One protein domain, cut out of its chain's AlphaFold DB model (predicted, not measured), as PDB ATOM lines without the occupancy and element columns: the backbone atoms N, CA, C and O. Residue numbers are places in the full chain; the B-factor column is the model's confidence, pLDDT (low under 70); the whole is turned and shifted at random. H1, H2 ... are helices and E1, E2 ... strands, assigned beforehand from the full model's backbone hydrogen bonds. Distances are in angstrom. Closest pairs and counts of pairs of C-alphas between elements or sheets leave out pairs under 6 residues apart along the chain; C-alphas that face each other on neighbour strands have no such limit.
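This is residues 6 to 80 of the 166 residues of an uncharacterized protein of Candidatus Falkowbacteria bacterium CG10_big_fil_rev_8_21_14_0_10_43_11 (UniProt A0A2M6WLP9). A rounded, compact body has a helical hairpin of H4 and H5 on one side and H3 on the other, set crosswise to that hairpin. The tiny strand hairpin E1 and E2 lies toward one end of the long direction and the short H1 toward the other, while H2 lies along a side between H3 and H5. The printed part has 75 residues, with five named helices and two named strands in the order H1, H2, E1, E2, H3, H4, H5; the sheet is E1 - E2, antiparallel, and the class is mostly helix. The radius of gyration of the C-alphas is 11.0 A, and the spans are 29 by 24 by 21 A.

Begin at H1, residues 8 to 11, which touches H3, residues 35 to 44; the closest C-alphas are those of Ser 8 and Glu 42, 4.5 A apart. Next look at H2, residues 16 to 21: it touches H3, with the C-alphas of Ile 16 and Phe 35 closest at 6.2 A, and the two are only just about perpendicular at 71 degrees. Strands E1, residues 25 to 27, and E2, residues 30 to 32, form an antiparallel hairpin; find N 25 and O 32 within hydrogen-bond range at 2.8 A, and N 27 and O 30 at 2.9 A. E2 and H3 are near each other. H4, residues 51 to 60, and H5, residues 68 to 79, form a helical hairpin: they touch, closest at the C-alphas of Leu 58 and Arg 71, 6.9 A apart, at a shallow tilt of 25 degrees, opposite ways. H2 and H5 are close but not clearly touching, with the C-alphas of Lys 18 and Ile 77 closest at 7.2 A. H3 and H5 are apart. In H2, H3, H4 and H5 every O i to N i+4 pair is within hydrogen-bond range; H1 is too short for such a pair.

Find C-alpha 8 at (127.642, 157.784, 110.365), where H1 begins. From C-alpha 35 at (119.503, 162.122, 120.671), H3 runs 14.3 A to C-alpha 44. H4 covers 14.2 A, and H5, the longest helix, runs 16.2 A to C-alpha 79 at (137.286, 157.195, 119.738). H2 measures 9.0 A, H1 5.3 A, E1 6.1 A and E2 6.0 A.

The two C-alphas farthest apart are those of Gln 9 and Asn 65, 29.9 A. The printed part has no cut and no long link; H3 to H4 and H4 to H5 are short links, and the other four are tight. The mean pLDDT of the printed part is 79.5, and you will find values under 70 at residues 62 to 66 and residue 80.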
ATOM      1  N   ILE A   6     135.678 158.225 111.230       78.12
ATOM      2  CA  ILE A   6     134.411 157.891 111.871       78.12
ATOM      3  C   ILE A   6     133.312 158.046 110.826       78.12
ATOM      4  O   ILE A   6     133.188 159.111 110.213       78.12
ATOM      5  N   PHE A   7     132.507 157.002 110.645       79.44
ATOM      6  CA  PHE A   7     131.362 157.011 109.738       79.44
ATOM      7  C   PHE A   7     130.042 157.150 110.504       79.44
ATOM      8  O   PHE A   7     129.926 156.751 111.665       79.44
ATOM      9  N   SER A   8     129.011 157.660 109.832       81.19
ATOM     10  CA  SER A   8     127.642 157.784 110.365       81.19
ATOM     11  C   SER A   8     127.115 156.484 110.987       81.19
ATOM     12  O   SER A   8     126.570 156.485 112.093       81.19
ATOM     13  N   GLN A   9     127.352 155.348 110.323       81.12
ATOM     14  CA  GLN A   9     126.924 154.027 110.789       81.12
ATOM     15  C   GLN A   9     127.513 153.652 112.152       81.12
ATOM     16  O   GLN A   9     126.875 152.934 112.924       81.12
ATOM     17  N   ASP A  10     128.714 154.130 112.458       78.94
ATOM     18  CA  ASP A  10     129.383 153.833 113.716       78.94
ATOM     19  C   ASP A  10     128.803 154.660 114.863       78.94
ATOM     20  O   ASP A  10     128.552 154.141 115.951       78.94
ATOM     21  N   ILE A  11     128.462 155.921 114.591       81.06
ATOM     22  CA  ILE A  11     127.772 156.806 115.537       81.06
ATOM     23  C   ILE A  11     126.359 156.284 115.833       81.06
ATOM     24  O   ILE A  11     125.911 156.266 116.988       81.06
ATOM     25  N   LYS A  12     125.681 155.745 114.813       81.38
ATOM     26  CA  LYS A  12     124.366 155.100 114.931       81.38
ATOM     27  C   LYS A  12     124.384 153.774 115.704       81.38
ATOM     28  O   LYS A  12     123.331 153.287 116.118       81.38
ATOM     29  N   LYS A  13     125.553 153.193 115.975       80.06
ATOM     30  CA  LYS A  13     125.687 152.027 116.869       80.06
ATOM     31  C   LYS A  13     125.959 152.423 118.319       80.06
ATOM     32  O   LYS A  13     125.763 151.611 119.220       80.06
ATOM     33  N   LEU A  14     126.369 153.668 118.577       80.19
ATOM     34  CA  LEU A  14     126.678 154.121 119.932       80.19
ATOM     35  C   LEU A  14     125.408 154.308 120.777       80.19
ATOM     36  O   LEU A  14     124.419 154.858 120.288       80.19
ATOM     37  N   PRO A  15     125.423 153.906 122.059       80.31
ATOM     38  CA  PRO A  15     124.266 154.037 122.934       80.31
ATOM     39  C   PRO A  15     123.966 155.505 123.268       80.31
ATOM     40  O   PRO A  15     124.830 156.239 123.750       80.31
ATOM     41  N   ILE A  16     122.699 155.908 123.112       81.88
ATOM     42  CA  ILE A  16     122.209 157.283 123.356       81.88
ATOM     43  C   ILE A  16     122.516 157.765 124.785       81.88
ATOM     44  O   ILE A  16     122.822 158.938 124.996       81.88
ATOM     45  N   LYS A  17     122.514 156.847 125.765       81.38
ATOM     46  CA  LYS A  17     122.839 157.135 127.173       81.38
ATOM     47  C   LYS A  17     124.198 157.825 127.343       81.38
ATOM     48  O   LYS A  17     124.356 158.623 128.259       81.38
ATOM     49  N   LYS A  18     125.176 157.545 126.473       79.69
ATOM     50  CA  LYS A  18     126.491 158.203 126.522       79.69
ATOM     51  C   LYS A  18     126.393 159.686 126.181       79.69
ATOM     52  O   LYS A  18     126.935 160.503 126.910       79.69
ATOM     53  N   PHE A  19     125.624 160.033 125.152       80.62
ATOM     54  CA  PHE A  19     125.398 161.422 124.747       80.62
ATOM     55  C   PHE A  19     124.492 162.189 125.720       80.62
ATOM     56  O   PHE A  19     124.626 163.400 125.854       80.62
ATOM     57  N   GLN A  20     123.598 161.504 126.442       82.06
ATOM     58  CA  GLN A  20     122.811 162.124 127.517       82.06
ATOM     59  C   GLN A  20     123.680 162.541 128.712       82.06
ATOM     60  O   GLN A  20     123.446 163.601 129.284       82.06
ATOM     61  N   LYS A  21     124.711 161.754 129.059       81.19
ATOM     62  CA  LYS A  21     125.625 162.061 130.179       81.19
ATOM     63  C   LYS A  21     126.465 163.324 129.965       81.19
ATOM     64  O   LYS A  21     126.842 163.957 130.942       81.19
ATOM     65  N   ILE A  22     126.728 163.702 128.714       79.56
ATOM     66  CA  ILE A  22     127.480 164.922 128.360       79.56
ATOM     67  C   ILE A  22     126.667 166.191 128.695       79.56
ATOM     68  O   ILE A  22     127.224 167.270 128.922       79.56
ATOM     69  N   GLY A  23     125.337 166.066 128.765       77.06
ATOM     70  CA  GLY A  23     124.415 167.180 128.970       77.06
ATOM     71  C   GLY A  23     124.179 167.998 127.698       77.06
ATOM     72  O   GLY A  23     124.491 167.567 126.589       77.06
ATOM     73  N   ALA A  24     123.586 169.185 127.853       78.81
ATOM     74  CA  ALA A  24     123.354 170.097 126.737       78.81
ATOM     75  C   ALA A  24     124.662 170.748 126.265       78.81
ATOM     76  O   ALA A  24     125.441 171.264 127.076       78.81
ATOM     77  N   VAL A  25     124.890 170.717 124.958       79.94
ATOM     78  CA  VAL A  25     126.013 171.341 124.257       79.94
ATOM     79  C   VAL A  25     125.441 172.396 123.326       79.94
ATOM     80  O   VAL A  25     124.425 172.146 122.683       79.94
ATOM     81  N   LYS A  26     126.074 173.568 123.256       79.44
ATOM     82  CA  LYS A  26     125.629 174.624 122.347       79.44
ATOM     83  C   LYS A  26     126.403 174.471 121.040       79.44
ATOM     84  O   LYS A  26     127.604 174.717 121.022       79.44
ATOM     85  N   LEU A  27     125.732 174.000 119.997       78.44
ATOM     86  CA  LEU A  27     126.286 173.734 118.664       78.44
ATOM     87  C   LEU A  27     125.386 174.399 117.628       78.44
ATOM     88  O   LEU A  27     124.167 174.382 117.786       78.44
ATOM     89  N   ALA A  28     125.974 175.021 116.608       71.75
ATOM     90  CA  ALA A  28     125.244 175.759 115.570       71.75
ATOM     91  C   ALA A  28     124.155 176.734 116.098       71.75
ATOM     92  O   ALA A  28     123.126 176.940 115.463       71.75
ATOM     93  N   GLY A  29     124.358 177.326 117.282       74.38
ATOM     94  CA  GLY A  29     123.380 178.217 117.923       74.38
ATOM     95  C   GLY A  29     122.243 177.514 118.681       74.38
ATOM     96  O   GLY A  29     121.516 178.180 119.417       74.38
ATOM     97  N   GLU A  30     122.135 176.188 118.597       78.56
ATOM     98  CA  GLU A  30     121.140 175.372 119.295       78.56
ATOM     99  C   GLU A  30     121.735 174.610 120.487       78.56
ATOM    100  O   GLU A  30     122.902 174.224 120.504       78.56
ATOM    101  N   ASN A  31     120.906 174.346 121.500       81.81
ATOM    102  CA  ASN A  31     121.270 173.461 122.604       81.81
ATOM    103  C   ASN A  31     120.920 172.010 122.239       81.81
ATOM    104  O   ASN A  31     119.762 171.593 122.318       81.81
ATOM    105  N   LEU A  32     121.932 171.232 121.864       83.19
ATOM    106  CA  LEU A  32     121.813 169.823 121.501       83.19
ATOM    107  C   LEU A  32     122.169 168.933 122.698       83.19
ATOM    108  O   LEU A  32     123.193 169.117 123.351       83.19
ATOM    109  N   SER A  33     121.334 167.936 122.991       83.56
ATOM    110  CA  SER A  33     121.598 166.936 124.031       83.56
ATOM    111  C   SER A  33     121.092 165.558 123.608       83.56
ATOM    112  O   SER A  33     120.156 165.441 122.810       83.56
ATOM    113  N   GLY A  34     121.725 164.498 124.125       84.50
ATOM    114  CA  GLY A  34     121.275 163.118 123.928       84.50
ATOM    115  C   GLY A  34     121.108 162.735 122.455       84.50
ATOM    116  O   GLY A  34     122.089 162.610 121.726       84.50
ATOM    117  N   PHE A  35     119.856 162.535 122.033       86.31
ATOM    118  CA  PHE A  35     119.503 162.122 120.671       86.31
ATOM    119  C   PHE A  35     119.862 163.181 119.622       86.31
ATOM    120  O   PHE A  35     120.493 162.858 118.623       86.31
ATOM    121  N   LYS A  36     119.570 164.462 119.889       86.62
ATOM    122  CA  LYS A  36     119.856 165.555 118.944       86.62
ATOM    123  C   LYS A  36     121.354 165.720 118.684       86.62
ATOM    124  O   LYS A  36     121.766 165.949 117.555       86.62
ATOM    125  N   LEU A  37     122.165 165.564 119.734       84.62
ATOM    126  CA  LEU A  37     123.622 165.620 119.626       84.62
ATOM    127  C   LEU A  37     124.161 164.464 118.770       84.62
ATOM    128  O   LEU A  37     125.062 164.659 117.962       84.62
ATOM    129  N   ARG A  38     123.590 163.268 118.921       86.31
ATOM    130  CA  ARG A  38     123.971 162.096 118.131       86.31
ATOM    131  C   ARG A  38     123.610 162.253 116.657       86.31
ATOM    132  O   ARG A  38     124.470 162.011 115.820       86.31
ATOM    133  N   ASP A  39     122.388 162.682 116.355       87.25
ATOM    134  CA  ASP A  39     121.932 162.896 114.977       87.25
ATOM    135  C   ASP A  39     122.755 163.977 114.268       87.25
ATOM    136  O   ASP A  39     123.082 163.847 113.089       87.25
ATOM    137  N   TYR A  40     123.130 165.036 114.992       86.75
ATOM    138  CA  TYR A  40     124.027 166.066 114.477       86.75
ATOM    139  C   TYR A  40     125.391 165.487 114.093       86.75
ATOM    140  O   TYR A  40     125.858 165.668 112.968       86.75
ATOM    141  N   LEU A  41     125.999 164.720 115.003       85.19
ATOM    142  CA  LEU A  41     127.278 164.057 114.755       85.19
ATOM    143  C   LEU A  41     127.181 163.017 113.627       85.19
ATOM    144  O   LEU A  41     128.129 162.866 112.862       85.19
ATOM    145  N   GLU A  42     126.047 162.322 113.487       86.31
ATOM    146  CA  GLU A  42     125.793 161.373 112.396       86.31
ATOM    147  C   GLU A  42     125.768 162.069 111.031       86.31
ATOM    148  O   GLU A  42     126.405 161.587 110.093       86.31
ATOM    149  N   LYS A  43     125.084 163.218 110.928       86.12
ATOM    150  CA  LYS A  43     125.057 164.038 109.706       86.12
ATOM    151  C   LYS A  43     126.445 164.554 109.346       86.12
ATOM    152  O   LYS A  43     126.849 164.478 108.190       86.12
ATOM    153  N   GLU A  44     127.194 165.012 110.341       82.38
ATOM    154  CA  GLU A  44     128.570 165.479 110.160       82.38
ATOM    155  C   GLU A  44     129.533 164.356 109.738       82.38
ATOM    156  O   GLU A  44     130.432 164.557 108.921       82.38
ATOM    157  N   ALA A  45     129.311 163.134 110.224       83.19
ATOM    158  CA  ALA A  45     130.092 161.957 109.855       83.19
ATOM    159  C   ALA A  45     129.575 161.222 108.603       83.19
ATOM    160  O   ALA A  45     130.102 160.155 108.272       83.19
ATOM    161  N   ALA A  46     128.574 161.754 107.890       76.19
ATOM    162  CA  ALA A  46     127.982 161.095 106.721       76.19
ATOM    163  C   ALA A  46     129.011 160.803 105.613       76.19
ATOM    164  O   ALA A  46     128.937 159.760 104.969       76.19
ATOM    165  N   GLY A  47     130.005 161.684 105.439       74.69
ATOM    166  CA  GLY A  47     131.104 161.525 104.475       74.69
ATOM    167  C   GLY A  47     132.368 160.851 105.025       74.69
ATOM    168  O   GLY A  47     133.360 160.741 104.305       74.69
ATOM    169  N   GLY A  48     132.363 160.417 106.288       78.31
ATOM    170  CA  GLY A  48     133.555 159.935 106.981       78.31
ATOM    171  C   GLY A  48     134.460 161.086 107.428       78.31
ATOM    172  O   GLY A  48     135.243 161.622 106.643       78.31
ATOM    173  N   ILE A  49     134.387 161.445 108.709       81.00
ATOM    174  CA  ILE A  49     135.173 162.539 109.296       81.00
ATOM    175  C   ILE A  49     136.292 161.987 110.178       81.00
ATOM    176  O   ILE A  49     136.130 160.983 110.868       81.00
ATOM    177  N   THR A  50     137.457 162.625 110.163       81.69
ATOM    178  CA  THR A  50     138.550 162.265 111.072       81.69
ATOM    179  C   THR A  50     138.318 162.891 112.447       81.69
ATOM    180  O   THR A  50     137.756 163.982 112.550       81.69
ATOM    181  N   ILE A  51     138.799 162.245 113.516       80.69
ATOM    182  CA  ILE A  51     138.686 162.774 114.890       80.69
ATOM    183  C   ILE A  51     139.255 164.198 114.989       80.69
ATOM    184  O   ILE A  51     138.653 165.077 115.601       80.69
ATOM    185  N   THR A  52     140.389 164.452 114.331       79.56
ATOM    186  CA  THR A  52     141.047 165.765 114.324       79.56
ATOM    187  C   THR A  52     140.238 166.835 113.592       79.56
ATOM    188  O   THR A  52     140.214 167.985 114.030       79.56
ATOM    189  N   ALA A  53     139.564 166.485 112.491       81.88
ATOM    190  CA  ALA A  53     138.682 167.408 111.779       81.88
ATOM    191  C   ALA A  53     137.417 167.706 112.593       81.88
ATOM    192  O   ALA A  53     137.018 168.864 112.701       81.88
ATOM    193  N   LEU A  54     136.842 166.682 113.230       82.88
ATOM    194  CA  LEU A  54     135.687 166.842 114.106       82.88
ATOM    195  C   LEU A  54     136.019 167.722 115.317       82.88
ATOM    196  O   LEU A  54     135.267 168.637 115.633       82.88
ATOM    197  N   GLU A  55     137.173 167.520 115.961       82.44
ATOM    198  CA  GLU A  55     137.605 168.376 117.071       82.44
ATOM    199  C   GLU A  55     137.753 169.841 116.635       82.44
ATOM    200  O   GLU A  55     137.355 170.745 117.373       82.44
ATOM    201  N   LYS A  56     138.308 170.090 115.441       83.44
ATOM    202  CA  LYS A  56     138.419 171.449 114.889       83.44
ATOM    203  C   LYS A  56     137.048 172.076 114.643       83.44
ATOM    204  O   LYS A  56     136.865 173.226 115.033       83.44
ATOM    205  N   LYS A  57     136.090 171.333 114.079       81.56
ATOM    206  CA  LYS A  57     134.711 171.816 113.899       81.56
ATOM    207  C   LYS A  57     134.046 172.150 115.233       81.56
ATOM    208  O   LYS A  57     133.563 173.260 115.412       81.56
ATOM    209  N   LEU A  58     134.125 171.249 116.213       82.38
ATOM    210  CA  LEU A  58     133.566 171.483 117.550       82.38
ATOM    211  C   LEU A  58     134.212 172.697 118.247       82.38
ATOM    212  O   LEU A  58     133.537 173.437 118.958       82.38
ATOM    213  N   LYS A  59     135.513 172.934 118.032       81.44
ATOM    214  CA  LYS A  59     136.193 174.162 118.487       81.44
ATOM    215  C   LYS A  59     135.628 175.407 117.801       81.44
ATOM    216  O   LYS A  59     135.358 176.386 118.487       81.44
ATOM    217  N   GLN A  60     135.457 175.369 116.480       79.81
ATOM    218  CA  GLN A  60     134.930 176.489 115.692       79.81
ATOM    219  C   GLN A  60     133.486 176.840 116.063       79.81
ATOM    220  O   GLN A  60     133.144 178.015 116.107       79.81
ATOM    221  N   GLU A  61     132.666 175.848 116.408       73.00
ATOM    222  CA  GLU A  61     131.274 176.048 116.833       73.00
ATOM    223  C   GLU A  61     131.110 176.600 118.258       73.00
ATOM    224  O   GLU A  61     129.989 176.828 118.709       73.00
ATOM    225  N   GLY A  62     132.212 176.866 118.965       64.50
ATOM    226  CA  GLY A  62     132.182 177.589 120.236       64.50
ATOM    227  C   GLY A  62     132.437 176.739 121.480       64.50
ATOM    228  O   GLY A  62     132.379 177.276 122.589       64.50
ATOM    229  N   LEU A  63     132.820 175.457 121.357       66.00
ATOM    230  CA  LEU A  63     133.297 174.655 122.502       66.00
ATOM    231  C   LEU A  63     134.752 174.993 122.888       66.00
ATOM    232  O   LEU A  63     135.619 174.113 122.976       66.00
ATOM    233  N   ILE A  64     135.038 176.280 123.083       59.94
ATOM    234  CA  ILE A  64     136.402 176.789 123.268       59.94
ATOM    235  C   ILE A  64     136.817 176.732 124.746       59.94
ATOM    236  O   ILE A  64     137.893 176.216 125.034       59.94
ATOM    237  N   ASN A  65     135.946 177.148 125.677       65.19
ATOM    238  CA  ASN A  65     136.297 177.310 127.099       65.19
ATOM    239  C   ASN A  65     135.486 176.398 128.040       65.19
ATOM    240  O   ASN A  65     135.942 175.321 128.412       65.19
ATOM    241  N   GLU A  66     134.260 176.769 128.413       65.31
ATOM    242  CA  GLU A  66     133.477 176.020 129.418       65.31
ATOM    243  C   GLU A  66     133.027 174.634 128.931       65.31
ATOM    244  O   GLU A  66     132.859 173.696 129.711       65.31
ATOM    245  N   GLN A  67     132.878 174.476 127.616       70.56
ATOM    246  CA  GLN A  67     132.460 173.225 126.989       70.56
ATOM    247  C   GLN A  67     133.647 172.373 126.501       70.56
ATOM    248  O   GLN A  67     133.427 171.326 125.895       70.56
ATOM    249  N   TRP A  68     134.903 172.743 126.802       78.00
ATOM    250  CA  TRP A  68     136.078 171.945 126.404       78.00
ATOM    251  C   TRP A  68     136.026 170.515 126.967       78.00
ATOM    252  O   TRP A  68     136.368 169.567 126.262       78.00
ATOM    253  N   LYS A  69     135.533 170.345 128.207       79.50
ATOM    254  CA  LYS A  69     135.371 169.019 128.829       79.50
ATOM    255  C   LYS A  69     134.372 168.177 128.039       79.50
ATOM    256  O   LYS A  69     134.684 167.057 127.661       79.50
ATOM    257  N   LYS A  70     133.232 168.777 127.677       81.44
ATOM    258  CA  LYS A  70     132.195 168.141 126.852       81.44
ATOM    259  C   LYS A  70     132.721 167.767 125.466       81.44
ATOM    260  O   LYS A  70     132.400 166.697 124.966       81.44
ATOM    261  N   ARG A  71     133.574 168.606 124.865       83.12
ATOM    262  CA  ARG A  71     134.276 168.288 123.610       83.12
ATOM    263  C   ARG A  71     135.147 167.041 123.761       83.12
ATOM    264  O   ARG A  71     135.083 166.154 122.917       83.12
ATOM    265  N   GLY A  72     135.935 166.979 124.836       79.44
ATOM    266  CA  GLY A  72     136.751 165.814 125.175       79.44
ATOM    267  C   GLY A  72     135.907 164.555 125.353       79.44
ATOM    268  O   GLY A  72     136.220 163.532 124.755       79.44
ATOM    269  N   ASP A  73     134.792 164.649 126.078       83.00
ATOM    270  CA  ASP A  73     133.878 163.524 126.297       83.00
ATOM    271  C   ASP A  73     133.254 163.018 124.987       83.00
ATOM    272  O   ASP A  73     133.207 161.810 124.754       83.00
ATOM    273  N   ILE A  74     132.839 163.920 124.087       82.38
ATOM    274  CA  ILE A  74     132.340 163.555 122.748       82.38
ATOM    275  C   ILE A  74     133.420 162.795 121.970       82.38
ATOM    276  O   ILE A  74     133.151 161.726 121.421       82.38
ATOM    277  N   ILE A  75     134.649 163.316 121.949       82.81
ATOM    278  CA  ILE A  75     135.772 162.678 121.250       82.81
ATOM    279  C   ILE A  75     136.085 161.316 121.864       82.81
ATOM    280  O   ILE A  75     136.321 160.362 121.126       82.81
ATOM    281  N   LYS A  76     136.044 161.192 123.190       81.38
ATOM    282  CA  LYS A  76     136.319 159.949 123.911       81.38
ATOM    283  C   LYS A  76     135.297 158.859 123.593       81.38
ATOM    284  O   LYS A  76     135.669 157.718 123.304       81.38
ATOM    285  N   ILE A  77     134.018 159.235 123.553       80.94
ATOM    286  CA  ILE A  77     132.907 158.355 123.173       80.94
ATOM    287  C   ILE A  77     133.072 157.859 121.733       80.94
ATOM    288  O   ILE A  77     132.858 156.674 121.470       80.94
ATOM    289  N   LEU A  78     133.472 158.744 120.815       78.06
ATOM    290  CA  LEU A  78     133.647 158.430 119.394       78.06
ATOM    291  C   LEU A  78     134.931 157.640 119.102       78.06
ATOM    292  O   LEU A  78     134.920 156.727 118.283       78.06
ATOM    293  N   SER A  79     136.019 157.940 119.808       71.31
ATOM    294  CA  SER A  79     137.286 157.195 119.738       71.31
ATOM    295  C   SER A  79     137.168 155.828 120.425       71.31
ATOM    296  O   SER A  79     137.953 154.916 120.180       71.31
ATOM    297  N   GLY A  80     136.156 155.668 121.284       65.00
ATOM    298  CA  GLY A  80     135.887 154.445 122.024       65.00
ATOM    299  C   GLY A  80     136.960 154.114 123.061       65.00
ATOM    300  O   GLY A  80     137.187 152.938 123.368       65.00
TER     301      GLY A  80